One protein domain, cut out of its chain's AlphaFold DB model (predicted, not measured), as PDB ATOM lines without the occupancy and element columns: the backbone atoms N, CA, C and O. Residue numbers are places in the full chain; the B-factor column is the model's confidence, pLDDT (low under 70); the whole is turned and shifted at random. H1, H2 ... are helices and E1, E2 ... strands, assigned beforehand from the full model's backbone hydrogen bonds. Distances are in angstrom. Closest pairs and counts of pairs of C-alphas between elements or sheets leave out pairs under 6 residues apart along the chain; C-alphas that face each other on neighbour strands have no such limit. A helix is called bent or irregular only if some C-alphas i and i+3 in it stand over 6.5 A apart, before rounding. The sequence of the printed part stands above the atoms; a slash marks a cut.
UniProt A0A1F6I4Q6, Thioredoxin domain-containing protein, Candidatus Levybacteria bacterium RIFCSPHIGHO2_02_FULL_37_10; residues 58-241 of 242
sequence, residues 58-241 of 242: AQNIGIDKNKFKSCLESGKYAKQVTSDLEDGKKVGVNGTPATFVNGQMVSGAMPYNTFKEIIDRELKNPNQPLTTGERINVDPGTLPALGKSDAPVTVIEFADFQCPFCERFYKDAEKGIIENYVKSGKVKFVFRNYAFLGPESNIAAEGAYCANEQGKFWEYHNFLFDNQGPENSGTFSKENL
ATOM      1  N   ALA A  58     109.630 -19.057  17.366       80.50
ATOM      2  CA  ALA A  58     109.993 -19.398  16.004       80.50
ATOM      3  C   ALA A  58     109.541 -20.789  15.564       80.50
ATOM      4  O   ALA A  58     108.978 -20.951  14.479       80.50
ATOM      5  N   GLN A  59     109.722 -21.778  16.436       84.06
ATOM      6  CA  GLN A  59     109.303 -23.146  16.167       84.06
ATOM      7  C   GLN A  59     107.776 -23.293  16.144       84.06
ATOM      8  O   GLN A  59     107.258 -24.071  15.346       84.06
ATOM      9  N   ASN A  60     107.061 -22.557  16.996       89.56
ATOM     10  CA  ASN A  60     105.616 -22.710  17.164       89.56
ATOM     11  C   ASN A  60     104.802 -22.041  16.051       89.56
ATOM     12  O   ASN A  60     103.773 -22.578  15.650       89.56
ATOM     13  N   ILE A  61     105.263 -20.901  15.528       93.00
ATOM     14  CA  ILE A  61     104.505 -20.130  14.525       93.00
ATOM     15  C   ILE A  61     105.103 -20.195  13.111       93.00
ATOM     16  O   ILE A  61     104.554 -19.615  12.171       93.00
ATOM     17  N   GLY A  62     106.220 -20.912  12.946       92.25
ATOM     18  CA  GLY A  62     106.852 -21.147  11.649       92.25
ATOM     19  C   GLY A  62     107.534 -19.915  11.048       92.25
ATOM     20  O   GLY A  62     107.503 -19.744   9.830       92.25
ATOM     21  N   ILE A  63     108.131 -19.054  11.878       94.31
ATOM     22  CA  ILE A  63     109.012 -17.966  11.416       94.31
ATOM     23  C   ILE A  63     110.465 -18.450  11.320       94.31
ATOM     24  O   ILE A  63     110.903 -19.327  12.066       94.31
ATOM     25  N   ASP A  64     111.245 -17.843  10.428       96.06
ATOM     26  CA  ASP A  64     112.694 -18.022  10.383       96.06
ATOM     27  C   ASP A  64     113.308 -17.465  11.673       96.06
ATOM     28  O   ASP A  64     113.335 -16.248  11.905       96.06
ATOM     29  N   LYS A  65     113.798 -18.383  12.511       94.38
ATOM     30  CA  LYS A  65     114.400 -18.092  13.815       94.38
ATOM     31  C   LYS A  65     115.564 -17.110  13.711       94.38
ATOM     32  O   LYS A  65     115.671 -16.214  14.539       94.38
ATOM     33  N   ASN A  66     116.423 -17.247  12.702       95.44
ATOM     34  CA  ASN A  66     117.617 -16.412  12.580       95.44
ATOM     35  C   ASN A  66     117.254 -14.987  12.159       95.44
ATOM     36  O   ASN A  66     117.801 -14.031  12.710       95.44
ATOM     37  N   LYS A  67     116.300 -14.828  11.232       96.50
ATOM     38  CA  LYS A  67     115.785 -13.502  10.849       96.50
ATOM     39  C   LYS A  67     115.074 -12.822  12.010       96.50
ATOM     40  O   LYS A  67     115.330 -11.651  12.273       96.50
ATOM     41  N   PHE A  68     114.223 -13.564  12.719       96.25
ATOM     42  CA  PHE A  68     113.503 -13.047  13.879       96.25
ATOM     43  C   PHE A  68     114.465 -12.594  14.975       96.25
ATOM     44  O   PHE A  68     114.412 -11.442  15.400       96.25
ATOM     45  N   LYS A  69     115.399 -13.471  15.356       95.12
ATOM     46  CA  LYS A  69     116.434 -13.173  16.341       95.12
ATOM     47  C   LYS A  69     117.255 -11.952  15.938       95.12
ATOM     48  O   LYS A  69     117.370 -11.023  16.723       95.12
ATOM     49  N   SER A  70     117.767 -11.902  14.707       96.81
ATOM     50  CA  SER A  70     118.550 -10.754  14.235       96.81
ATOM     51  C   SER A  70     117.749  -9.448  14.268       96.81
ATOM     52  O   SER A  70     118.306  -8.404  14.610       96.81
ATOM     53  N   CYS A  71     116.461  -9.490  13.917       97.25
ATOM     54  CA  CYS A  71     115.579  -8.329  13.979       97.25
ATOM     55  C   CYS A  71     115.409  -7.845  15.424       97.25
ATOM     56  O   CYS A  71     115.690  -6.680  15.715       97.25
ATOM     57  N   LEU A  72     115.048  -8.752  16.335       95.62
ATOM     58  CA  LEU A  72     114.817  -8.434  17.740       95.62
ATOM     59  C   LEU A  72     116.107  -7.994  18.447       95.62
ATOM     60  O   LEU A  72     116.102  -7.055  19.238       95.62
ATOM     61  N   GLU A  73     117.243  -8.622  18.133       95.38
ATOM     62  CA  GLU A  73     118.538  -8.268  18.713       95.38
ATOM     63  C   GLU A  73     119.003  -6.869  18.341       95.38
ATOM     64  O   GLU A  73     119.619  -6.197  19.168       95.38
ATOM     65  N   SER A  74     118.689  -6.436  17.125       97.19
ATOM     66  CA  SER A  74     119.067  -5.116  16.631       97.19
ATOM     67  C   SER A  74     118.220  -3.971  17.195       97.19
ATOM     68  O   SER A  74     118.583  -2.812  17.004       97.19
ATOM     69  N   GLY A  75     117.096  -4.268  17.860       96.44
ATOM     70  CA  GLY A  75     116.143  -3.247  18.304       96.44
ATOM     71  C   GLY A  75     115.494  -2.497  17.134       96.44
ATOM     72  O   GLY A  75     115.210  -1.299  17.232       96.44
ATOM     73  N   LYS A  76     115.339  -3.165  15.978       97.75
ATOM     74  CA  LYS A  76     114.936  -2.545  14.701       97.75
ATOM     75  C   LYS A  76     113.641  -1.742  14.815       97.75
ATOM     76  O   LYS A  76     113.493  -0.724  14.136       97.75
ATOM     77  N   TYR A  77     112.725  -2.188  15.672       98.00
ATOM     78  CA  TYR A  77     111.386  -1.626  15.808       98.00
ATOM     79  C   TYR A  77     111.159  -0.825  17.092       98.00
ATOM     80  O   TYR A  77     110.069  -0.285  17.262       98.00
ATOM     81  N   ALA A  78     112.176  -0.624  17.935       98.00
ATOM     82  CA  ALA A  78     112.061   0.166  19.166       98.00
ATOM     83  C   ALA A  78     111.478   1.577  18.931       98.00
ATOM     84  O   ALA A  78     110.637   2.062  19.692       98.00
ATOM     85  N   LYS A  79     111.873   2.233  17.829       97.94
ATOM     86  CA  LYS A  79     111.315   3.539  17.431       97.94
ATOM     87  C   LYS A  79     109.841   3.456  17.037       97.94
ATOM     88  O   LYS A  79     109.090   4.363  17.376       97.94
ATOM     89  N   GLN A  80     109.438   2.392  16.340       97.44
ATOM     90  CA  GLN A  80     108.040   2.186  15.960       97.44
ATOM     91  C   GLN A  80     107.180   1.959  17.203       97.44
ATOM     92  O   GLN A  80     106.180   2.643  17.364       97.44
ATOM     93  N   VAL A  81     107.620   1.093  18.123       97.81
ATOM     94  CA  VAL A  81     106.922   0.833  19.395       97.81
ATOM     95  C   VAL A  81     106.759   2.116  20.214       97.81
ATOM     96  O   VAL A  81     105.678   2.393  20.728       97.81
ATOM     97  N   THR A  82     107.804   2.948  20.276       97.81
ATOM     98  CA  THR A  82     107.721   4.265  20.932       97.81
ATOM     99  C   THR A  82     106.726   5.184  20.215       97.81
ATOM    100  O   THR A  82     105.938   5.862  20.868       97.81
ATOM    101  N   SER A  83     106.731   5.203  18.878       96.94
ATOM    102  CA  SER A  83     105.782   5.997  18.090       96.94
ATOM    103  C   SER A  83     104.338   5.567  18.335       96.94
ATOM    104  O   SER A  83     103.484   6.428  18.523       96.94
ATOM    105  N   ASP A  84     104.065   4.263  18.382       97.31
ATOM    106  CA  ASP A  84     102.713   3.743  18.600       97.31
ATOM    107  C   ASP A  84     102.169   4.130  19.983       97.31
ATOM    108  O   ASP A  84     101.007   4.529  20.108       97.31
ATOM    109  N   LEU A  85     103.027   4.067  21.010       97.56
ATOM    110  CA  LEU A  85     102.707   4.524  22.361       97.56
ATOM    111  C   LEU A  85     102.344   6.017  22.365       97.56
ATOM    112  O   LEU A  85     101.328   6.411  22.938       97.56
ATOM    113  N   GLU A  86     103.151   6.857  21.714       97.31
ATOM    114  CA  GLU A  86     102.879   8.295  21.625       97.31
ATOM    115  C   GLU A  86     101.624   8.604  20.803       97.31
ATOM    116  O   GLU A  86     100.857   9.498  21.161       97.31
ATOM    117  N   ASP A  87     101.357   7.854  19.738       96.00
ATOM    118  CA  ASP A  87     100.135   8.006  18.951       96.00
ATOM    119  C   ASP A  87      98.893   7.637  19.763       96.00
ATOM    120  O   ASP A  87      97.897   8.355  19.696       96.00
ATOM    121  N   GLY A  88      98.967   6.596  20.599       96.94
ATOM    122  CA  GLY A  88      97.905   6.261  21.549       96.94
ATOM    123  C   GLY A  88      97.641   7.391  22.543       96.94
ATOM    124  O   GLY A  88      96.493   7.805  22.715       96.94
ATOM    125  N   LYS A  89      98.697   7.965  23.136       97.44
ATOM    126  CA  LYS A  89      98.569   9.109  24.057       97.44
ATOM    127  C   LYS A  89      97.908  10.313  23.385       97.44
ATOM    128  O   LYS A  89      97.019  10.925  23.974       97.44
ATOM    129  N   LYS A  90      98.288  10.635  22.141       96.94
ATOM    130  CA  LYS A  90      97.698  11.747  21.367       96.94
ATOM    131  C   LYS A  90      96.196  11.576  21.141       96.94
ATOM    132  O   LYS A  90      95.482  12.574  21.103       96.94
ATOM    133  N   VAL A  91      95.721  10.338  20.995       96.38
ATOM    134  CA  VAL A  91      94.295  10.024  20.792       96.38
ATOM    135  C   VAL A  91      93.564   9.682  22.098       96.38
ATOM    136  O   VAL A  91      92.442   9.184  22.066       96.38
ATOM    137  N   GLY A  92      94.174   9.969  23.254       96.62
ATOM    138  CA  GLY A  92      93.537   9.853  24.567       96.62
ATOM    139  C   GLY A  92      93.551   8.452  25.186       96.62
ATOM    140  O   GLY A  92      92.820   8.209  26.148       96.62
ATOM    141  N   VAL A  93      94.365   7.524  24.673       97.75
ATOM    142  CA  VAL A  93      94.567   6.209  25.304       97.75
ATOM    143  C   VAL A  93      95.303   6.398  26.632       97.75
ATOM    144  O   VAL A  93      96.455   6.818  26.660       97.75
ATOM    145  N   ASN A  94      94.634   6.062  27.737       96.19
ATOM    146  CA  ASN A  94      95.182   6.143  29.100       96.19
ATOM    147  C   ASN A  94      95.413   4.762  29.743       96.19
ATOM    148  O   ASN A  94      95.797   4.671  30.905       96.19
ATOM    149  N   GLY A  95      95.145   3.688  29.004       96.88
ATOM    150  CA  GLY A  95      95.264   2.306  29.453       96.88
ATOM    151  C   GLY A  95      94.769   1.352  28.373       96.88
ATOM    152  O   GLY A  95      94.158   1.788  27.397       96.88
ATOM    153  N   THR A  96      95.041   0.061  28.545       98.31
ATOM    154  CA  THR A  96      94.743  -0.968  27.544       98.31
ATOM    155  C   THR A  96      93.798  -2.054  28.090       98.31
ATOM    156  O   THR A  96      93.794  -2.318  29.295       98.31
ATOM    157  N   PRO A  97      93.014  -2.718  27.223       98.56
ATOM    158  CA  PRO A  97      92.859  -2.401  25.807       98.56
ATOM    159  C   PRO A  97      92.072  -1.096  25.636       98.56
ATOM    160  O   PRO A  97      91.215  -0.755  26.453       98.56
ATOM    161  N   ALA A  98      92.383  -0.349  24.585       98.44
ATOM    162  CA  ALA A  98      91.580   0.784  24.146       98.44
ATOM    163  C   ALA A  98      91.257   0.598  22.670       98.44
ATOM    164  O   ALA A  98      92.154   0.477  21.839       98.44
ATOM    165  N   THR A  99      89.974   0.575  22.341       98.44
ATOM    166  CA  THR A  99      89.515   0.258  20.993       98.44
ATOM    167  C   THR A  99      88.805   1.452  20.381       98.44
ATOM    168  O   THR A  99      88.050   2.143  21.052       98.44
ATOM    169  N   PHE A 100      88.994   1.681  19.088       98.19
ATOM    170  CA  PHE A 100      88.274   2.689  18.322       98.19
ATOM    171  C   PHE A 100      87.458   2.002  17.235       98.19
ATOM    172  O   PHE A 100      88.028   1.343  16.373       98.19
ATOM    173  N   VAL A 101      86.136   2.176  17.246       98.00
ATOM    174  CA  VAL A 101      85.239   1.691  16.185       98.00
ATOM    175  C   VAL A 101      84.784   2.891  15.360       98.00
ATOM    176  O   VAL A 101      84.009   3.715  15.846       98.00
ATOM    177  N   ASN A 102      85.311   3.044  14.141       96.56
ATOM    178  CA  ASN A 102      85.128   4.248  13.309       96.56
ATOM    179  C   ASN A 102      85.360   5.559  14.099       96.56
ATOM    180  O   ASN A 102      84.580   6.512  14.023       96.56
ATOM    181  N   GLY A 103      86.411   5.578  14.921       96.12
ATOM    182  CA  GLY A 103      86.782   6.723  15.755       96.12
ATOM    183  C   GLY A 103      85.986   6.885  17.055       96.12
ATOM    184  O   GLY A 103      86.339   7.743  17.859       96.12
ATOM    185  N   GLN A 104      84.954   6.072  17.318       96.88
ATOM    186  CA  GLN A 104      84.360   5.994  18.656       96.88
ATOM    187  C   GLN A 104      85.273   5.179  19.573       96.88
ATOM    188  O   GLN A 104      85.425   3.975  19.371       96.88
ATOM    189  N   MET A 105      85.810   5.813  20.614       97.06
ATOM    190  CA  MET A 105      86.594   5.124  21.636       97.06
ATOM    191  C   MET A 105      85.707   4.247  22.537       97.06
ATOM    192  O   MET A 105      84.650   4.669  23.010       97.06
ATOM    193  N   VAL A 106      86.179   3.037  22.810       97.56
ATOM    194  CA  VAL A 106      85.676   2.077  23.789       97.56
ATOM    195  C   VAL A 106      86.866   1.707  24.667       97.56
ATOM    196  O   VAL A 106      87.828   1.102  24.198       97.56
ATOM    197  N   SER A 107      86.838   2.140  25.924       97.19
ATOM    198  CA  SER A 107      87.957   1.960  26.855       97.19
ATOM    199  C   SER A 107      87.783   0.694  27.693       97.19
ATOM    200  O   SER A 107      86.705   0.462  28.244       97.19
ATOM    201  N   GLY A 108      88.854  -0.086  27.829       97.62
ATOM    202  CA  GLY A 108      88.911  -1.302  28.631       97.62
ATOM    203  C   GLY A 108      88.423  -2.555  27.907       97.62
ATOM    204  O   GLY A 108      87.905  -2.515  26.790       97.62
ATOM    205  N   ALA A 109      88.581  -3.698  28.579       97.94
ATOM    206  CA  ALA A 109      88.169  -5.012  28.084       97.94
ATOM    207  C   ALA A 109      86.644  -5.189  28.158       97.94
ATOM    208  O   ALA A 109      86.123  -5.931  28.997       97.94
ATOM    209  N   MET A 110      85.928  -4.457  27.305       98.44
ATOM    210  CA  MET A 110      84.477  -4.548  27.183       98.44
ATOM    211  C   MET A 110      84.069  -5.875  26.519       98.44
ATOM    212  O   MET A 110      84.788  -6.352  25.640       98.44
ATOM    213  N   PRO A 111      82.925  -6.478  26.897       98.44
ATOM    214  CA  PRO A 111      82.480  -7.743  26.314       98.44
ATOM    215  C   PRO A 111      82.187  -7.639  24.816       98.44
ATOM    216  O   PRO A 111      81.780  -6.577  24.329       98.44
ATOM    217  N   TYR A 112      82.255  -8.767  24.103       98.56
ATOM    218  CA  TYR A 112      81.913  -8.844  22.675       98.56
ATOM    219  C   TYR A 112      80.580  -8.158  22.322       98.56
ATOM    220  O   TYR A 112      80.498  -7.436  21.328       98.56
ATOM    221  N   ASN A 113      79.541  -8.326  23.147       98.44
ATOM    222  CA  ASN A 113      78.220  -7.748  22.885       98.44
ATOM    223  C   ASN A 113      78.241  -6.215  22.766       98.44
ATOM    224  O   ASN A 113      77.528  -5.670  21.927       98.44
ATOM    225  N   THR A 114      79.092  -5.522  23.527       98.38
ATOM    226  CA  THR A 114      79.256  -4.066  23.400       98.38
ATOM    227  C   THR A 114      79.782  -3.697  22.014       98.38
ATOM    228  O   THR A 114      79.253  -2.801  21.358       98.38
ATOM    229  N   PHE A 115      80.786  -4.423  21.518       98.56
ATOM    230  CA  PHE A 115      81.322  -4.202  20.176       98.56
ATOM    231  C   PHE A 115      80.327  -4.577  19.090       98.56
ATOM    232  O   PHE A 115      80.202  -3.853  18.107       98.56
ATOM    233  N   LYS A 116      79.576  -5.663  19.284       98.62
ATOM    234  CA  LYS A 116      78.509  -6.086  18.382       98.62
ATOM    235  C   LYS A 116      77.491  -4.963  18.153       98.62
ATOM    236  O   LYS A 116      77.182  -4.642  17.011       98.62
ATOM    237  N   GLU A 117      77.005  -4.341  19.227       98.25
ATOM    238  CA  GLU A 117      76.041  -3.237  19.158       98.25
ATOM    239  C   GLU A 117      76.599  -2.019  18.412       98.25
ATOM    240  O   GLU A 117      75.923  -1.450  17.550       98.25
ATOM    241  N   ILE A 118      77.846  -1.637  18.703       97.88
ATOM    242  CA  ILE A 118      78.506  -0.496  18.058       97.88
ATOM    243  C   ILE A 118      78.738  -0.784  16.570       97.88
ATOM    244  O   ILE A 118      78.383   0.040  15.730       97.88
ATOM    245  N   ILE A 119      79.279  -1.955  16.229       98.50
ATOM    246  CA  ILE A 119      79.560  -2.353  14.843       98.50
ATOM    247  C   ILE A 119      78.261  -2.440  14.036       98.50
ATOM    248  O   ILE A 119      78.193  -1.883  12.943       98.50
ATOM    249  N   ASP A 120      77.209  -3.074  14.561       98.44
ATOM    250  CA  ASP A 120      75.918  -3.171  13.867       98.44
ATOM    251  C   ASP A 120      75.300  -1.789  13.619       98.44
ATOM    252  O   ASP A 120      74.721  -1.538  12.557       98.44
ATOM    253  N   ARG A 121      75.454  -0.865  14.574       97.56
ATOM    254  CA  ARG A 121      75.026   0.525  14.407       97.56
ATOM    255  C   ARG A 121      75.829   1.228  13.312       97.56
ATOM    256  O   ARG A 121      75.210   1.861  12.460       97.56
ATOM    257  N   GLU A 122      77.157   1.106  13.304       97.44
ATOM    258  CA  GLU A 122      78.013   1.701  12.263       97.44
ATOM    259  C   GLU A 122      77.723   1.123  10.873       97.44
ATOM    260  O   GLU A 122      77.726   1.859   9.893       97.44
ATOM    261  N   LEU A 123      77.410  -0.171  10.775       97.75
ATOM    262  CA  LEU A 123      77.029  -0.800   9.508       97.75
ATOM    263  C   LEU A 123      75.685  -0.292   8.979       97.75
ATOM    264  O   LEU A 123      75.498  -0.202   7.768       97.75
ATOM    265  N   LYS A 124      74.738   0.015   9.871       97.69
ATOM    266  CA  LYS A 124      73.409   0.510   9.492       97.69
ATOM    267  C   LYS A 124      73.425   1.997   9.154       97.69
ATOM    268  O   LYS A 124      72.832   2.400   8.160       97.69
ATOM    269  N   ASN A 125      74.074   2.798   9.996       94.88
ATOM    270  CA  ASN A 125      74.152   4.248   9.874       94.88
ATOM    271  C   ASN A 125      75.604   4.692  10.137       94.88
ATOM    272  O   ASN A 125      75.939   5.037  11.276       94.88
ATOM    273  N   PRO A 126      76.468   4.678   9.111       91.81
ATOM    274  CA  PRO A 126      77.881   4.999   9.273       91.81
ATOM    275  C   PRO A 126      78.093   6.415   9.810       91.81
ATOM    276  O   PRO A 126      77.411   7.350   9.387       91.81
ATOM    277  N   ASN A 127      79.066   6.575  10.711       86.94
ATOM    278  CA  ASN A 127      79.573   7.877  11.157       86.94
ATOM    279  C   ASN A 127      78.515   8.833  11.737       86.94
ATOM    280  O   ASN A 127      78.682  10.051  11.692       86.94
ATOM    281  N   GLN A 128      77.437   8.300  12.323       89.31
ATOM    282  CA  GLN A 128      76.455   9.130  13.022       89.31
ATOM    283  C   GLN A 128      77.092   9.883  14.202       89.31
ATOM    284  O   GLN A 128      78.026   9.352  14.825       89.31
ATOM    285  N   PRO A 129      76.591  11.088  14.540       88.75
ATOM    286  CA  PRO A 129      77.007  11.803  15.739       88.75
ATOM    287  C   PRO A 129      76.879  10.918  16.982       88.75
ATOM    288  O   PRO A 129      75.875  10.227  17.165       88.75
ATOM    289  N   LEU A 130      77.911  10.923  17.824       87.81
ATOM    290  CA  LEU A 130      77.875  10.201  19.091       87.81
ATOM    291  C   LEU A 130      76.995  10.965  20.084       87.81
ATOM    292  O   LEU A 130      76.989  12.193  20.109       87.81
ATOM    293  N   THR A 131      76.255  10.238  20.921       81.62
ATOM    294  CA  THR A 131      75.441  10.839  21.992       81.62
ATOM    295  C   THR A 131      76.303  11.470  23.084       81.62
ATOM    296  O   THR A 131      75.856  12.375  23.783       81.62
ATOM    297  N   THR A 132      77.532  10.977  23.239       82.19
ATOM    298  CA  THR A 132      78.550  11.470  24.165       82.19
ATOM    299  C   THR A 132      79.932  11.343  23.522       82.19
ATOM    300  O   THR A 132      80.231  10.339  22.874       82.19
ATOM    301  N   GLY A 133      80.782  12.352  23.729       83.44
ATOM    302  CA  GLY A 133      82.135  12.405  23.165       83.44
ATOM    303  C   GLY A 133      82.181  12.772  21.678       83.44
ATOM    304  O   GLY A 133      81.159  13.034  21.046       83.44
ATOM    305  N   GLU A 134      83.391  12.788  21.128       89.94
ATOM    306  CA  GLU A 134      83.659  13.073  19.717       89.94
ATOM    307  C   GLU A 134      84.331  11.872  19.048       89.94
ATOM    308  O   GLU A 134      84.971  11.047  19.706       89.94
ATOM    309  N   ARG A 135      84.181  11.768  17.724       93.75
ATOM    310  CA  ARG A 135      84.926  10.779  16.944       93.75
ATOM    311  C   ARG A 135      86.358  11.254  16.795       93.75
ATOM    312  O   ARG A 135      86.604  12.341  16.279       93.75
ATOM    313  N   ILE A 136      87.289  10.408  17.200       94.50
ATOM    314  CA  ILE A 136      88.712  10.687  17.084       94.50
ATOM    315  C   ILE A 136      89.207  10.057  15.788       94.50
ATOM    316  O   ILE A 136      88.986   8.872  15.533       94.50
ATOM    317  N   ASN A 137      89.869  10.855  14.953       92.62
ATOM    318  CA  ASN A 137      90.531  10.327  13.771       92.62
ATOM    319  C   ASN A 137      91.798   9.582  14.202       92.62
ATOM    320  O   ASN A 137      92.815  10.201  14.514       92.62
ATOM    321  N   VAL A 138      91.717   8.256  14.237       92.62
ATOM    322  CA  VAL A 138      92.864   7.390  14.492       92.62
ATOM    323  C   VAL A 138      93.341   6.864  13.151       92.62
ATOM    324  O   VAL A 138      92.649   6.073  12.514       92.62
ATOM    325  N   ASP A 139      94.522   7.305  12.723       88.69
ATOM    326  CA  ASP A 139      95.133   6.807  11.494       88.69
ATOM    327  C   ASP A 139      95.438   5.306  11.646       88.69
ATOM    328  O   ASP A 139      96.223   4.953  12.531       88.69
ATOM    329  N   PRO A 140      94.853   4.408  10.831       82.44
ATOM    330  CA  PRO A 140      95.209   2.994  10.846       82.44
ATOM    331  C   PRO A 140      96.598   2.723  10.241       82.44
ATOM    332  O   PRO A 140      97.116   1.626  10.426       82.44
ATOM    333  N   GLY A 141      97.209   3.676   9.525       76.56
ATOM    334  CA  GLY A 141      98.555   3.577   8.957       76.56
ATOM    335  C   GLY A 141      98.813   2.295   8.153       76.56
ATOM    336  O   GLY A 141      97.915   1.719   7.534       76.56
ATOM    337  N   THR A 142     100.061   1.820   8.194       79.81
ATOM    338  CA  THR A 142     100.490   0.496   7.697       79.81
ATOM    339  C   THR A 142     100.447  -0.569   8.795       79.81
ATOM    340  O   THR A 142     101.234  -1.517   8.772       79.81
ATOM    341  N   LEU A 143      99.592  -0.379   9.802       81.25
ATOM    342  CA  LEU A 143      99.501  -1.306  10.916       81.25
ATOM    343  C   LEU A 143      99.048  -2.698  10.448       81.25
ATOM    344  O   LEU A 143      98.297  -2.812   9.470       81.25
ATOM    345  N   PRO A 144      99.442  -3.754  11.175       92.81
ATOM    346  CA  PRO A 144      98.907  -5.090  10.972       92.81
ATOM    347  C   PRO A 144      97.381  -5.090  11.057       92.81
ATOM    348  O   PRO A 144      96.788  -4.596  12.019       92.81
ATOM    349  N   ALA A 145      96.742  -5.641  10.025       96.44
ATOM    350  CA  ALA A 145      95.293  -5.649   9.901       96.44
ATOM    351  C   ALA A 145      94.766  -7.005   9.419       96.44
ATOM    352  O   ALA A 145      95.426  -7.703   8.647       96.44
ATOM    353  N   LEU A 146      93.554  -7.348   9.849       96.94
ATOM    354  CA  LEU A 146      92.723  -8.415   9.301       96.94
ATOM    355  C   LEU A 146      91.512  -7.816   8.583       96.94
ATOM    356  O   LEU A 146      91.033  -6.733   8.922       96.94
ATOM    357  N   GLY A 147      90.963  -8.577   7.640       96.50
ATOM    358  CA  GLY A 147      89.778  -8.184   6.881       96.50
ATOM    359  C   GLY A 147      90.109  -7.370   5.637       96.50
ATOM    360  O   GLY A 147      91.269  -7.168   5.277       96.50
ATOM    361  N   LYS A 148      89.061  -6.941   4.933       96.31
ATOM    362  CA  LYS A 148      89.212  -6.170   3.697       96.31
ATOM    363  C   LYS A 148      89.673  -4.749   4.010       96.31
ATOM    364  O   LYS A 148      89.204  -4.142   4.969       96.31
ATOM    365  N   SER A 149      90.553  -4.196   3.180       94.31
ATOM    366  CA  SER A 149      91.068  -2.832   3.360       94.31
ATOM    367  C   SER A 149      89.995  -1.748   3.219       94.31
ATOM    368  O   SER A 149      90.168  -0.667   3.771       94.31
ATOM    369  N   ASP A 150      88.916  -2.042   2.492       94.44
ATOM    370  CA  ASP A 150      87.766  -1.176   2.213       94.44
ATOM    371  C   ASP A 150      86.523  -1.533   3.049       94.44
ATOM    372  O   ASP A 150      85.414  -1.102   2.734       94.44
ATOM    373  N   ALA A 151      86.685  -2.336   4.108       97.31
ATOM    374  CA  ALA A 151      85.575  -2.696   4.977       97.31
ATOM    375  C   ALA A 151      84.904  -1.433   5.569       97.31
ATOM    376  O   ALA A 151      85.598  -0.514   6.007       97.31
ATOM    377  N   PRO A 152      83.559  -1.386   5.633       97.19
ATOM    378  CA  PRO A 152      82.816  -0.188   6.046       97.19
ATOM    379  C   PRO A 152      83.031   0.206   7.515       97.19
ATOM    380  O   PRO A 152      82.758   1.346   7.895       97.19
ATOM    381  N   VAL A 153      83.498  -0.725   8.350       98.06
ATOM    382  CA  VAL A 153      83.844  -0.465   9.748       98.06
ATOM    383  C   VAL A 153      85.315  -0.782   9.971       98.06
ATOM    384  O   VAL A 153      85.780  -1.878   9.667       98.06
ATOM    385  N   THR A 154      86.049   0.169  10.538       97.75
ATOM    386  CA  THR A 154      87.422  -0.029  11.006       97.75
ATOM    387  C   THR A 154      87.431  -0.079  12.529       97.75
ATOM    388  O   THR A 154      86.918   0.825  13.191       97.75
ATOM    389  N   VAL A 155      88.010  -1.147  13.072       98.44
ATOM    390  CA  VAL A 155      88.252  -1.343  14.501       98.44
ATOM    391  C   VAL A 155      89.759  -1.276  14.725       98.44
ATOM    392  O   VAL A 155      90.482  -2.067  14.130       98.44
ATOM    393  N   ILE A 156      90.229  -0.334  15.541       98.56
ATOM    394  CA  ILE A 156      91.649  -0.194  15.902       98.56
ATOM    395  C   ILE A 156      91.788  -0.467  17.391       98.56
ATOM    396  O   ILE A 156      91.214   0.262  18.195       98.56
ATOM    397  N   GLU A 157      92.542  -1.492  17.756       98.69
ATOM    398  CA  GLU A 157      92.886  -1.806  19.136       98.69
ATOM    399  C   GLU A 157      94.296  -1.313  19.467       98.69
ATOM    400  O   GLU A 157      95.250  -1.610  18.755       98.69
ATOM    401  N   PHE A 158      94.416  -0.590  20.577       98.62
ATOM    402  CA  PHE A 158      95.669  -0.350  21.277       98.62
ATOM    403  C   PHE A 158      95.791  -1.341  22.430       98.62
ATOM    404  O   PHE A 158      94.963  -1.318  23.350       98.62
ATOM    405  N   ALA A 159      96.827  -2.172  22.400       98.75
ATOM    406  CA  ALA A 159      97.023  -3.225  23.388       98.75
ATOM    407  C   ALA A 159      98.496  -3.459  23.735       98.75
ATOM    408  O   ALA A 159      99.408  -3.184  22.953       98.75
ATOM    409  N   ASP A 160      98.703  -3.990  24.936       98.81
ATOM    410  CA  ASP A 160      99.996  -4.425  25.457       98.81
ATOM    411  C   ASP A 160      99.955  -5.948  25.631       98.81
ATOM    412  O   ASP A 160      99.044  -6.473  26.279       98.81
ATOM    413  N   PHE A 161     100.943  -6.661  25.085       98.75
ATOM    414  CA  PHE A 161     101.005  -8.119  25.184       98.75
ATOM    415  C   PHE A 161     101.117  -8.629  26.622       98.75
ATOM    416  O   PHE A 161     100.757  -9.776  26.864       98.75
ATOM    417  N   GLN A 162     101.569  -7.818  27.584       98.62
ATOM    418  CA  GLN A 162     101.612  -8.194  29.004       98.62
ATOM    419  C   GLN A 162     100.335  -7.846  29.775       98.62
ATOM    420  O   GLN A 162     100.178  -8.282  30.911       98.62
ATOM    421  N   CYS A 163      99.416  -7.077  29.188       98.69
ATOM    422  CA  CYS A 163      98.234  -6.616  29.902       98.69
ATOM    423  C   CYS A 163      97.201  -7.752  30.061       98.69
ATOM    424  O   CYS A 163      96.683  -8.253  29.054       98.69
ATOM    425  N   PRO A 164      96.787  -8.098  31.294       98.50
ATOM    426  CA  PRO A 164      95.803  -9.159  31.532       98.50
ATOM    427  C   PRO A 164      94.397  -8.810  31.021       98.50
ATOM    428  O   PRO A 164      93.584  -9.686  30.725       98.50
ATOM    429  N   PHE A 165      94.075  -7.520  30.893       98.62
ATOM    430  CA  PHE A 165      92.816  -7.095  30.282       98.62
ATOM    431  C   PHE A 165      92.852  -7.202  28.754       98.62
ATOM    432  O   PHE A 165      91.818  -7.498  28.161       98.62
ATOM    433  N   CYS A 166      94.016  -7.024  28.120       98.81
ATOM    434  CA  CYS A 166      94.160  -7.255  26.679       98.81
ATOM    435  C   CYS A 166      93.987  -8.741  26.361       98.81
ATOM    436  O   CYS A 166      93.228  -9.085  25.467       98.81
ATOM    437  N   GLU A 167      94.557  -9.631  27.180       98.69
ATOM    438  CA  GLU A 167      94.336 -11.078  27.048       98.69
ATOM    439  C   GLU A 167      92.849 -11.453  27.178       98.69
ATOM    440  O   GLU A 167      92.323 -12.265  26.414       98.69
ATOM    441  N   ARG A 168      92.130 -10.822  28.115       98.69
ATOM    442  CA  ARG A 168      90.677 -11.006  28.247       98.69
ATOM    443  C   ARG A 168      89.921 -10.543  27.004       98.69
ATOM    444  O   ARG A 168      88.986 -11.221  26.586       98.69
ATOM    445  N   PHE A 169      90.292  -9.392  26.448       98.81
ATOM    446  CA  PHE A 169      89.684  -8.864  25.229       98.81
ATOM    447  C   PHE A 169      89.944  -9.782  24.029       98.81
ATOM    448  O   PHE A 169      88.989 -10.142  23.340       98.81
ATOM    449  N   TYR A 170      91.186 -10.243  23.861       98.75
ATOM    450  CA  TYR A 170      91.590 -11.228  22.857       98.75
ATOM    451  C   TYR A 170      90.719 -12.497  22.917       98.75
ATOM    452  O   TYR A 170      90.154 -12.938  21.911       98.75
ATOM    453  N   LYS A 171      90.517 -13.052  24.120       98.44
ATOM    454  CA  LYS A 171      89.741 -14.291  24.329       98.44
ATOM    455  C   LYS A 171      88.232 -14.153  24.091       98.44
ATOM    456  O   LYS A 171      87.577 -15.179  23.894       98.44
ATOM    457  N   ASP A 172      87.678 -12.939  24.121       98.50
ATOM    458  CA  ASP A 172      86.236 -12.684  23.993       98.50
ATOM    459  C   ASP A 172      85.900 -11.759  22.814       98.50
ATOM    460  O   ASP A 172      85.493 -12.218  21.742       98.50
ATOM    461  N   ALA A 173      86.063 -10.447  23.004       98.69
ATOM    462  CA  ALA A 173      85.618  -9.430  22.065       98.69
ATOM    463  C   ALA A 173      86.331  -9.518  20.715       98.69
ATOM    464  O   ALA A 173      85.655  -9.517  19.684       98.69
ATOM    465  N   GLU A 174      87.658  -9.646  20.703       98.75
ATOM    466  CA  GLU A 174      88.430  -9.761  19.464       98.75
ATOM    467  C   GLU A 174      87.995 -10.986  18.660       98.75
ATOM    468  O   GLU A 174      87.604 -10.865  17.496       98.75
ATOM    469  N   LYS A 175      87.971 -12.160  19.303       98.38
ATOM    470  CA  LYS A 175      87.529 -13.409  18.679       98.38
ATOM    471  C   LYS A 175      86.129 -13.270  18.082       98.38
ATOM    472  O   LYS A 175      85.916 -13.619  16.918       98.38
ATOM    473  N   GLY A 176      85.185 -12.710  18.839       98.56
ATOM    474  CA  GLY A 176      83.825 -12.470  18.368       98.56
ATOM    475  C   GLY A 176      83.760 -11.489  17.192       98.56
ATOM    476  O   GLY A 176      83.000 -11.716  16.243       98.56
ATOM    477  N   ILE A 177      84.564 -10.420  17.199       98.81
ATOM    478  CA  ILE A 177      84.659  -9.460  16.087       98.81
ATOM    479  C   ILE A 177      85.210 -10.151  14.836       98.81
ATOM    480  O   ILE A 177      84.631 -10.023  13.749       98.81
ATOM    481  N   ILE A 178      86.292 -10.917  14.981       98.50
ATOM    482  CA  ILE A 178      86.940 -11.616  13.873       98.50
ATOM    483  C   ILE A 178      85.979 -12.621  13.237       98.50
ATOM    484  O   ILE A 178      85.780 -12.620  12.018       98.50
ATOM    485  N   GLU A 179      85.354 -13.469  14.054       98.38
ATOM    486  CA  GLU A 179      84.480 -14.541  13.582       98.38
ATOM    487  C   GLU A 179      83.235 -14.016  12.865       98.38
ATOM    488  O   GLU A 179      82.877 -14.544  11.811       98.38
ATOM    489  N   ASN A 180      82.608 -12.959  13.385       98.50
ATOM    490  CA  ASN A 180      81.306 -12.504  12.898       98.50
ATOM    491  C   ASN A 180      81.396 -11.380  11.849       98.50
ATOM    492  O   ASN A 180      80.538 -11.288  10.960       98.50
ATOM    493  N   TYR A 181      82.435 -10.541  11.896       98.69
ATOM    494  CA  TYR A 181      82.506  -9.321  11.083       98.69
ATOM    495  C   TYR A 181      83.725  -9.240  10.168       98.69
ATOM    496  O   TYR A 181      83.593  -8.794   9.026       98.69
ATOM    497  N   VAL A 182      84.897  -9.693  10.614       98.50
ATOM    498  CA  VAL A 182      86.108  -9.653   9.776       98.50
ATOM    499  C   VAL A 182      86.017 -10.689   8.658       98.50
ATOM    500  O   VAL A 182      86.175 -10.345   7.487       98.50
ATOM    501  N   LYS A 183      85.671 -11.942   8.987       97.31
ATOM    502  CA  LYS A 183      85.519 -13.028   7.995       97.31
ATOM    503  C   LYS A 183      84.456 -12.732   6.932       97.31
ATOM    504  O   LYS A 183      84.591 -13.168   5.795       97.31
ATOM    505  N   SER A 184      83.416 -11.970   7.282       97.19
ATOM    506  CA  SER A 184      82.363 -11.551   6.346       97.19
ATOM    507  C   SER A 184      82.716 -10.285   5.548       97.19
ATOM    508  O   SER A 184      81.934  -9.855   4.701       97.19
ATOM    509  N   GLY A 185      83.892  -9.693   5.782       97.94
ATOM    510  CA  GLY A 185      84.376  -8.494   5.095       97.94
ATOM    511  C   GLY A 185      83.718  -7.190   5.553       97.94
ATOM    512  O   GLY A 185      83.836  -6.187   4.856       97.94
ATOM    513  N   LYS A 186      83.012  -7.200   6.688       98.50
ATOM    514  CA  LYS A 186      82.323  -6.028   7.253       98.50
ATOM    515  C   LYS A 186      83.233  -5.165   8.121       98.50
ATOM    516  O   LYS A 186      82.992  -3.968   8.231       98.50
ATOM    517  N   VAL A 187      84.250  -5.771   8.733       98.62
ATOM    518  CA  VAL A 187      85.209  -5.086   9.606       98.62
ATOM    519  C   VAL A 187      86.638  -5.274   9.102       98.62
ATOM    520  O   VAL A 187      87.045  -6.390   8.776       98.62
ATOM    521  N   LYS A 188      87.398  -4.175   9.093       98.25
ATOM    522  CA  LYS A 188      88.861  -4.162   9.109       98.25
ATOM    523  C   LYS A 188      89.293  -4.059  10.568       98.25
ATOM    524  O   LYS A 188      88.993  -3.058  11.215       98.25
ATOM    525  N   PHE A 189      89.957  -5.083  11.086       98.56
ATOM    526  CA  PHE A 189      90.463  -5.092  12.458       98.56
ATOM    527  C   PHE A 189      91.958  -4.796  12.441       98.56
ATOM    528  O   PHE A 189      92.684  -5.405  11.662       98.56
ATOM    529  N   VAL A 190      92.410  -3.847  13.246       98.38
ATOM    530  CA  VAL A 190      93.773  -3.316  13.235       98.38
ATOM    531  C   VAL A 190      94.329  -3.373  14.648       98.38
ATOM    532  O   VAL A 190      93.671  -2.913  15.577       98.38
ATOM    533  N   PHE A 191      95.550  -3.878  14.795       98.50
ATOM    534  CA  PHE A 191      96.257  -3.893  16.072       98.50
ATOM    535  C   PHE A 191      97.367  -2.841  16.072       98.50
ATOM    536  O   PHE A 191      98.166  -2.763  15.134       98.50
ATOM    537  N   ARG A 192      97.447  -2.050  17.139       98.06
ATOM    538  CA  ARG A 192      98.532  -1.109  17.415       98.06
ATOM    539  C   ARG A 192      99.129  -1.422  18.782       98.06
ATOM    540  O   ARG A 192      98.424  -1.470  19.786       98.06
ATOM    541  N   ASN A 193     100.446  -1.600  18.823       98.19
ATOM    542  CA  ASN A 193     101.146  -1.804  20.086       98.19
ATOM    543  C   ASN A 193     100.986  -0.575  20.993       98.19
ATOM    544  O   ASN A 193     101.140   0.559  20.555       98.19
ATOM    545  N   TYR A 194     100.731  -0.796  22.275       98.44
ATOM    546  CA  TYR A 194     100.762   0.240  23.302       98.44
ATOM    547  C   TYR A 194     101.549  -0.311  24.488       98.44
ATOM    548  O   TYR A 194     100.975  -0.693  25.495       98.44
ATOM    549  N   ALA A 195     102.868  -0.443  24.323       98.31
ATOM    550  CA  ALA A 195     103.750  -1.073  25.302       98.31
ATOM    551  C   ALA A 195     104.111  -0.098  26.436       98.31
ATOM    552  O   ALA A 195     104.876   0.844  26.225       98.31
ATOM    553  N   PHE A 196     103.580  -0.315  27.642       98.12
ATOM    554  CA  PHE A 196     103.805   0.582  28.789       98.12
ATOM    555  C   PHE A 196     104.051  -0.133  30.124       98.12
ATOM    556  O   PHE A 196     104.406   0.536  31.095       98.12
ATOM    557  N   LEU A 197     103.899  -1.463  30.192       98.06
ATOM    558  CA  LEU A 197     104.017  -2.218  31.450       98.06
ATOM    559  C   LEU A 197     105.458  -2.604  31.815       98.06
ATOM    560  O   LEU A 197     105.720  -3.013  32.948       98.06
ATOM    561  N   GLY A 198     106.413  -2.429  30.900       97.44
ATOM    562  CA  GLY A 198     107.828  -2.599  31.205       97.44
ATOM    563  C   GLY A 198     108.700  -2.953  30.002       97.44
ATOM    564  O   GLY A 198     108.274  -2.855  28.847       97.44
ATOM    565  N   PRO A 199     109.959  -3.354  30.250       97.69
ATOM    566  CA  PRO A 199     110.878  -3.775  29.197       97.69
ATOM    567  C   PRO A 199     110.353  -4.961  28.381       97.69
ATOM    568  O   PRO A 199     110.533  -4.989  27.168       97.69
ATOM    569  N   GLU A 200     109.672  -5.915  29.019       97.62
ATOM    570  CA  GLU A 200     109.122  -7.085  28.329       97.62
ATOM    571  C   GLU A 200     107.961  -6.733  27.388       97.62
ATOM    572  O   GLU A 200     107.894  -7.304  26.303       97.62
ATOM    573  N   SER A 201     107.116  -5.750  27.714       98.56
ATOM    574  CA  SER A 201     106.120  -5.206  26.777       98.56
ATOM    575  C   SER A 201     106.763  -4.649  25.513       98.56
ATOM    576  O   SER A 201     106.284  -4.906  24.410       98.56
ATOM    577  N   ASN A 202     107.867  -3.911  25.661       98.56
ATOM    578  CA  ASN A 202     108.592  -3.357  24.516       98.56
ATOM    579  C   ASN A 202     109.190  -4.476  23.658       98.56
ATOM    580  O   ASN A 202     108.997  -4.487  22.446       98.56
ATOM    581  N   ILE A 203     109.837  -5.461  24.290       98.06
ATOM    582  CA  ILE A 203     110.403  -6.630  23.607       98.06
ATOM    583  C   ILE A 203     109.308  -7.412  22.861       98.06
ATOM    584  O   ILE A 203     109.487  -7.768  21.697       98.06
ATOM    585  N   ALA A 204     108.162  -7.655  23.501       98.38
ATOM    586  CA  ALA A 204     107.032  -8.351  22.897       98.38
ATOM    587  C   ALA A 204     106.472  -7.593  21.680       98.38
ATOM    588  O   ALA A 204     106.246  -8.207  20.635       98.38
ATOM    589  N   ALA A 205     106.310  -6.271  21.795       98.56
ATOM    590  CA  ALA A 205     105.838  -5.396  20.723       98.56
ATOM    591  C   ALA A 205     106.817  -5.329  19.537       98.56
ATOM    592  O   ALA A 205     106.402  -5.426  18.381       98.56
ATOM    593  N   GLU A 206     108.123  -5.222  19.804       98.31
ATOM    594  CA  GLU A 206     109.159  -5.299  18.769       98.31
ATOM    595  C   GLU A 206     109.148  -6.660  18.067       98.31
ATOM    596  O   GLU A 206     109.204  -6.725  16.837       98.31
ATOM    597  N   GLY A 207     109.006  -7.744  18.835       97.81
ATOM    598  CA  GLY A 207     108.866  -9.094  18.301       97.81
ATOM    599  C   GLY A 207     107.667  -9.222  17.361       97.81
ATOM    600  O   GLY A 207     107.793  -9.819  16.293       97.81
ATOM    601  N   ALA A 208     106.541  -8.578  17.664       98.19
ATOM    602  CA  ALA A 208     105.380  -8.596  16.779       98.19
ATOM    603  C   ALA A 208     105.699  -7.981  15.405       98.19
ATOM    604  O   ALA A 208     105.368  -8.561  14.369       98.19
ATOM    605  N   TYR A 209     106.437  -6.868  15.363       98.00
ATOM    606  CA  TYR A 209     106.897  -6.285  14.100       98.00
ATOM    607  C   TYR A 209     107.949  -7.139  13.386       98.00
ATOM    608  O   TYR A 209     107.873  -7.303  12.167       98.00
ATOM    609  N   CYS A 210     108.870  -7.766  14.119       97.44
ATOM    610  CA  CYS A 210     109.814  -8.723  13.540       97.44
ATOM    611  C   CYS A 210     109.118  -9.955  12.936       97.44
ATOM    612  O   CYS A 210     109.544 -10.466  11.899       97.44
ATOM    613  N   ALA A 211     108.029 -10.432  13.543       97.62
ATOM    614  CA  ALA A 211     107.190 -11.480  12.966       97.62
ATOM    615  C   ALA A 211     106.411 -10.968  11.742       97.62
ATOM    616  O   ALA A 211     106.244 -11.697  10.761       97.62
ATOM    617  N   ASN A 212     105.987  -9.701  11.752       97.19
ATOM    618  CA  ASN A 212     105.312  -9.066  10.620       97.19
ATOM    619  C   ASN A 212     106.192  -8.975   9.364       97.19
ATOM    620  O   ASN A 212     105.674  -9.145   8.264       97.19
ATOM    621  N   GLU A 213     107.516  -8.802   9.495       96.25
ATOM    622  CA  GLU A 213     108.448  -8.877   8.348       96.25
ATOM    623  C   GLU A 213     108.362 -10.208   7.591       96.25
ATOM    624  O   GLU A 213     108.735 -10.297   6.422       96.25
ATOM    625  N   GLN A 214     107.868 -11.247   8.262       96.69
ATOM    626  CA  GLN A 214     107.706 -12.592   7.726       96.69
ATOM    627  C   GLN A 214     106.235 -12.938   7.453       96.69
ATOM    628  O   GLN A 214     105.920 -14.089   7.167       96.69
ATOM    629  N   GLY A 215     105.326 -11.957   7.545       96.38
ATOM    630  CA  GLY A 215     103.886 -12.149   7.362       96.38
ATOM    631  C   GLY A 215     103.214 -12.934   8.491       96.38
ATOM    632  O   GLY A 215     102.156 -13.512   8.267       96.38
ATOM    633  N   LYS A 216     103.832 -12.981   9.679       97.44
ATOM    634  CA  LYS A 216     103.412 -13.803  10.828       97.44
ATOM    635  C   LYS A 216     102.984 -12.990  12.046       97.44
ATOM    636  O   LYS A 216     103.082 -13.465  13.175       97.44
ATOM    637  N   PHE A 217     102.529 -11.756  11.828       98.06
ATOM    638  CA  PHE A 217     102.088 -10.884  12.916       98.06
ATOM    639  C   PHE A 217     100.961 -11.517  13.738       98.06
ATOM    640  O   PHE A 217     101.061 -11.569  14.956       98.06
ATOM    641  N   TRP A 218      99.907 -12.013  13.084       98.00
ATOM    642  CA  TRP A 218      98.723 -12.520  13.782       98.00
ATOM    643  C   TRP A 218      98.969 -13.869  14.454       98.00
ATOM    644  O   TRP A 218      98.461 -14.120  15.542       98.00
ATOM    645  N   GLU A 219      99.804 -14.726  13.868       98.06
ATOM    646  CA  GLU A 219     100.244 -15.949  14.533       98.06
ATOM    647  C   GLU A 219     101.097 -15.642  15.768       98.06
ATOM    648  O   GLU A 219     100.905 -16.273  16.803       98.06
ATOM    649  N   TYR A 220     101.991 -14.652  15.687       98.25
ATOM    650  CA  TYR A 220     102.760 -14.174  16.837       98.25
ATOM    651  C   TYR A 220     101.854 -13.575  17.915       98.25
ATOM    652  O   TYR A 220     101.956 -13.942  19.080       98.25
ATOM    653  N   HIS A 221     100.940 -12.694  17.514       98.50
ATOM    654  CA  HIS A 221      99.958 -12.053  18.378       98.50
ATOM    655  C   HIS A 221      99.165 -13.076  19.197       98.50
ATOM    656  O   HIS A 221      99.175 -13.033  20.427       98.50
ATOM    657  N   ASN A 222      98.542 -14.039  18.512       98.25
ATOM    658  CA  ASN A 222      97.740 -15.075  19.153       98.25
ATOM    659  C   ASN A 222      98.602 -15.925  20.080       98.25
ATOM    660  O   ASN A 222      98.226 -16.181  21.217       98.25
ATOM    661  N   PHE A 223      99.793 -16.308  19.620       97.69
ATOM    662  CA  PHE A 223     100.705 -17.119  20.408       97.69
ATOM    663  C   PHE A 223     101.142 -16.428  21.705       97.69
ATOM    664  O   PHE A 223     101.214 -17.088  22.741       97.69
ATOM    665  N   LEU A 224     101.397 -15.118  21.688       98.12
ATOM    666  CA  LEU A 224     101.738 -14.384  22.906       98.12
ATOM    667  C   LEU A 224     100.555 -14.308  23.868       98.12
ATOM    668  O   LEU A 224     100.734 -14.610  25.044       98.12
ATOM    669  N   PHE A 225      99.354 -13.962  23.399       98.38
ATOM    670  CA  PHE A 225      98.192 -13.909  24.291       98.38
ATOM    671  C   PHE A 225      97.762 -15.292  24.801       98.38
ATOM    672  O   PHE A 225      97.361 -15.412  25.955       98.38
ATOM    673  N   ASP A 226      97.911 -16.353  24.005       97.19
ATOM    674  CA  ASP A 226      97.654 -17.734  24.437       97.19
ATOM    675  C   ASP A 226      98.649 -18.214  25.509       97.19
ATOM    676  O   ASP A 226      98.342 -19.132  26.270       97.19
ATOM    677  N   ASN A 227      99.834 -17.598  25.579       96.25
ATOM    678  CA  ASN A 227     100.916 -17.955  26.500       96.25
ATOM    679  C   ASN A 227     101.307 -16.788  27.421       96.25
ATOM    680  O   ASN A 227     102.454 -16.703  27.869       96.25
ATOM    681  N   GLN A 228     100.369 -15.880  27.701       96.31
ATOM    682  CA  GLN A 228     100.627 -14.738  28.567       96.31
ATOM    683  C   GLN A 228     100.926 -15.211  29.999       96.31
ATOM    684  O   GLN A 228     100.198 -16.007  30.591       96.31
ATOM    685  N   GLY A 229     102.023 -14.704  30.560       93.88
ATOM    686  CA  GLY A 229     102.367 -14.854  31.971       93.88
ATOM    687  C   GLY A 229     102.142 -13.553  32.744       93.88
ATOM    688  O   GLY A 229     101.768 -12.541  32.153       93.88
ATOM    689  N   PRO A 230     102.406 -13.536  34.063       96.19
ATOM    690  CA  PRO A 230     102.363 -12.299  34.835       96.19
ATOM    691  C   PRO A 230     103.284 -11.228  34.236       96.19
ATOM    692  O   PRO A 230     104.339 -11.545  33.675       96.19
ATOM    693  N   GLU A 231     102.905  -9.963  34.392       96.94
ATOM    694  CA  GLU A 231     103.709  -8.817  33.957       96.94
ATOM    695  C   GLU A 231     105.141  -8.907  34.509       96.94
ATOM    696  O   GLU A 231     105.348  -9.213  35.685       96.94
ATOM    697  N   ASN A 232     106.134  -8.640  33.654       96.44
ATOM    698  CA  ASN A 232     107.563  -8.620  34.006       96.44
ATOM    699  C   ASN A 232     108.088  -9.906  34.692       96.44
ATOM    700  O   ASN A 232     109.005  -9.859  35.513       96.44
ATOM    701  N   SER A 233     107.492 -11.062  34.388       95.56
ATOM    702  CA  SER A 233     107.863 -12.359  34.980       95.56
ATOM    703  C   SER A 233     109.016 -13.081  34.274       95.56
ATOM    704  O   SER A 233     109.415 -14.165  34.698       95.56
ATOM    705  N   GLY A 234     109.531 -12.530  33.178       95.06
ATOM    706  CA  GLY A 234     110.461 -13.184  32.266       95.06
ATOM    707  C   GLY A 234     109.776 -13.927  31.122       95.06
ATOM    708  O   GLY A 234     110.470 -14.356  30.199       95.06
ATOM    709  N   THR A 235     108.444 -14.072  31.133       94.81
ATOM    710  CA  THR A 235     107.695 -14.825  30.110       94.81
ATOM    711  C   THR A 235     107.983 -14.308  28.699       94.81
ATOM    712  O   THR A 235     108.253 -15.111  27.808       94.81
ATOM    713  N   PHE A 236     108.051 -12.984  28.515       96.12
ATOM    714  CA  PHE A 236     108.416 -12.352  27.241       96.12
ATOM    715  C   PHE A 236     109.802 -11.713  27.281       96.12
ATOM    716  O   PHE A 236     110.092 -10.751  26.570       96.12
ATOM    717  N   SER A 237     110.697 -12.272  28.097       94.44
ATOM    718  CA  SER A 237     112.114 -11.964  27.974       94.44
ATOM    719  C   SER A 237     112.608 -12.316  26.571       94.44
ATOM    720  O   SER A 237     112.148 -13.264  25.931       94.44
ATOM    721  N   LYS A 238     113.611 -11.572  26.114       90.81
ATOM    722  CA  LYS A 238     114.245 -11.794  24.815       90.81
ATOM    723  C   LYS A 238     114.712 -13.246  24.625       90.81
ATOM    724  O   LYS A 238     114.477 -13.826  23.575       90.81
ATOM    725  N   GLU A 239     115.268 -13.874  25.667       89.69
ATOM    726  CA  GLU A 239     115.690 -15.283  25.615       89.69
ATOM    727  C   GLU A 239     114.526 -16.265  25.387       89.69
ATOM    728  O   GLU A 239     114.726 -17.313  24.768       89.69
ATOM    729  N   ASN A 240     113.333 -15.958  25.899       90.38
ATOM    730  CA  ASN A 240     112.166 -16.827  25.753       90.38
ATOM    731  C   ASN A 240     111.489 -16.681  24.388       90.38
ATOM    732  O   ASN A 240     110.920 -17.661  23.899       90.38
ATOM    733  N   LEU A 241     111.559 -15.495  23.779       89.81
ATOM    734  CA  LEU A 241     110.979 -15.243  22.461       89.81
ATOM    735  C   LEU A 241     111.858 -15.761  21.308       89.81
ATOM    736  O   LEU A 241     111.317 -16.135  20.270       89.81
TER     737      LEU A 241
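AT A GLANCE: This is residues 58 to 241 of the 242 residues of the protein "Thioredoxin domain-containing protein" of Candidatus Levybacteria bacterium RIFCSPHIGHO2_02_FULL_37_10 (UniProt A0A1F6I4Q6). A twisted sheet of four strands has H4 and the bent helix H5 over one face and H3 over the other. Beyond one end of the sheet a cluster of helices, H6 in the middle with H1, H2, H7 and H8 round it, lengthens the body, and a long loop, residues 125 to 152, swings from H4 back to E3. The printed part has 184 residues, with eight named helices and four named strands in the order H1 H2 H3 E1 E2 H4 E3 H5 E4 H6 H7 H8; the sheet, E2 E1 E3 E4, is mixed, and so is the class, helices and strands. It is compact, with a radius of gyration of the C-alphas of 16.0 A, and spans 48 by 31 by 26 A.

IN THESE COORDINATES: Find C-alpha 153 at (83.844, -0.465, 9.748); there E3, residues 153 to 159, begins its 19.2 A. E4, residues 187 to 193, runs 19.4 A; E1 is residues 98 to 101 and E2 104 to 107. H3, residues 78 to 90, measures 18.6 A and H4, 112 to 124, 18.3 A. H5, residues 164 to 182, was assigned as one helix by its hydrogen bonds but is bent, with C-alphas 171 and 174 6.8 A apart: its arms are H5a, 164 to 171, and H5b, 174 to 182. H6, 199 to 212, runs 20.1 A; H7 is 217 to 226, H2 65 to 73, H1 58 to 61, and H8, 238 to 241, ends at (110.979, -15.243, 22.461).

HOW THE PARTS SIT: Look for N 190 and O 155, 2.8 A apart, between parallel E3 and E4; N 100 and O 156, 2.8 A, between antiparallel E1 and E3; and N 106 and O 99, 2.7 A, in the hairpin E1 and E2. E3, H5, E4 is a strand-helix-strand unit, parallel neighbours joined through a helix, with a right-handed crossover; E2, H4, E3 is a split one, E1 between its strands, also right-handed. Three layers, helices on both faces, show in the heights over the sheet: H4 8.9 A, H5b 8.0 A, and on the opposite face H3 8.1 A. H6, the hub, only grazes the sheet and touches H2 (Phe 68 and Cys 210 have the closest C-alphas, 5.7 A), H3, H7 and H8. Every O i to N i+4 pair is within hydrogen-bond range in H2, H3, H4, H5a, H5b, H6 and H7; H1 and H8 are too short for one.

THE WHOLE: The C-alphas farthest apart, of Asn 66 and Thr 131, are 51.1 A apart. The printed part has no cut; the links H4 to E3 and H7 to H8 are long. No printed residue is under 70 in pLDDT.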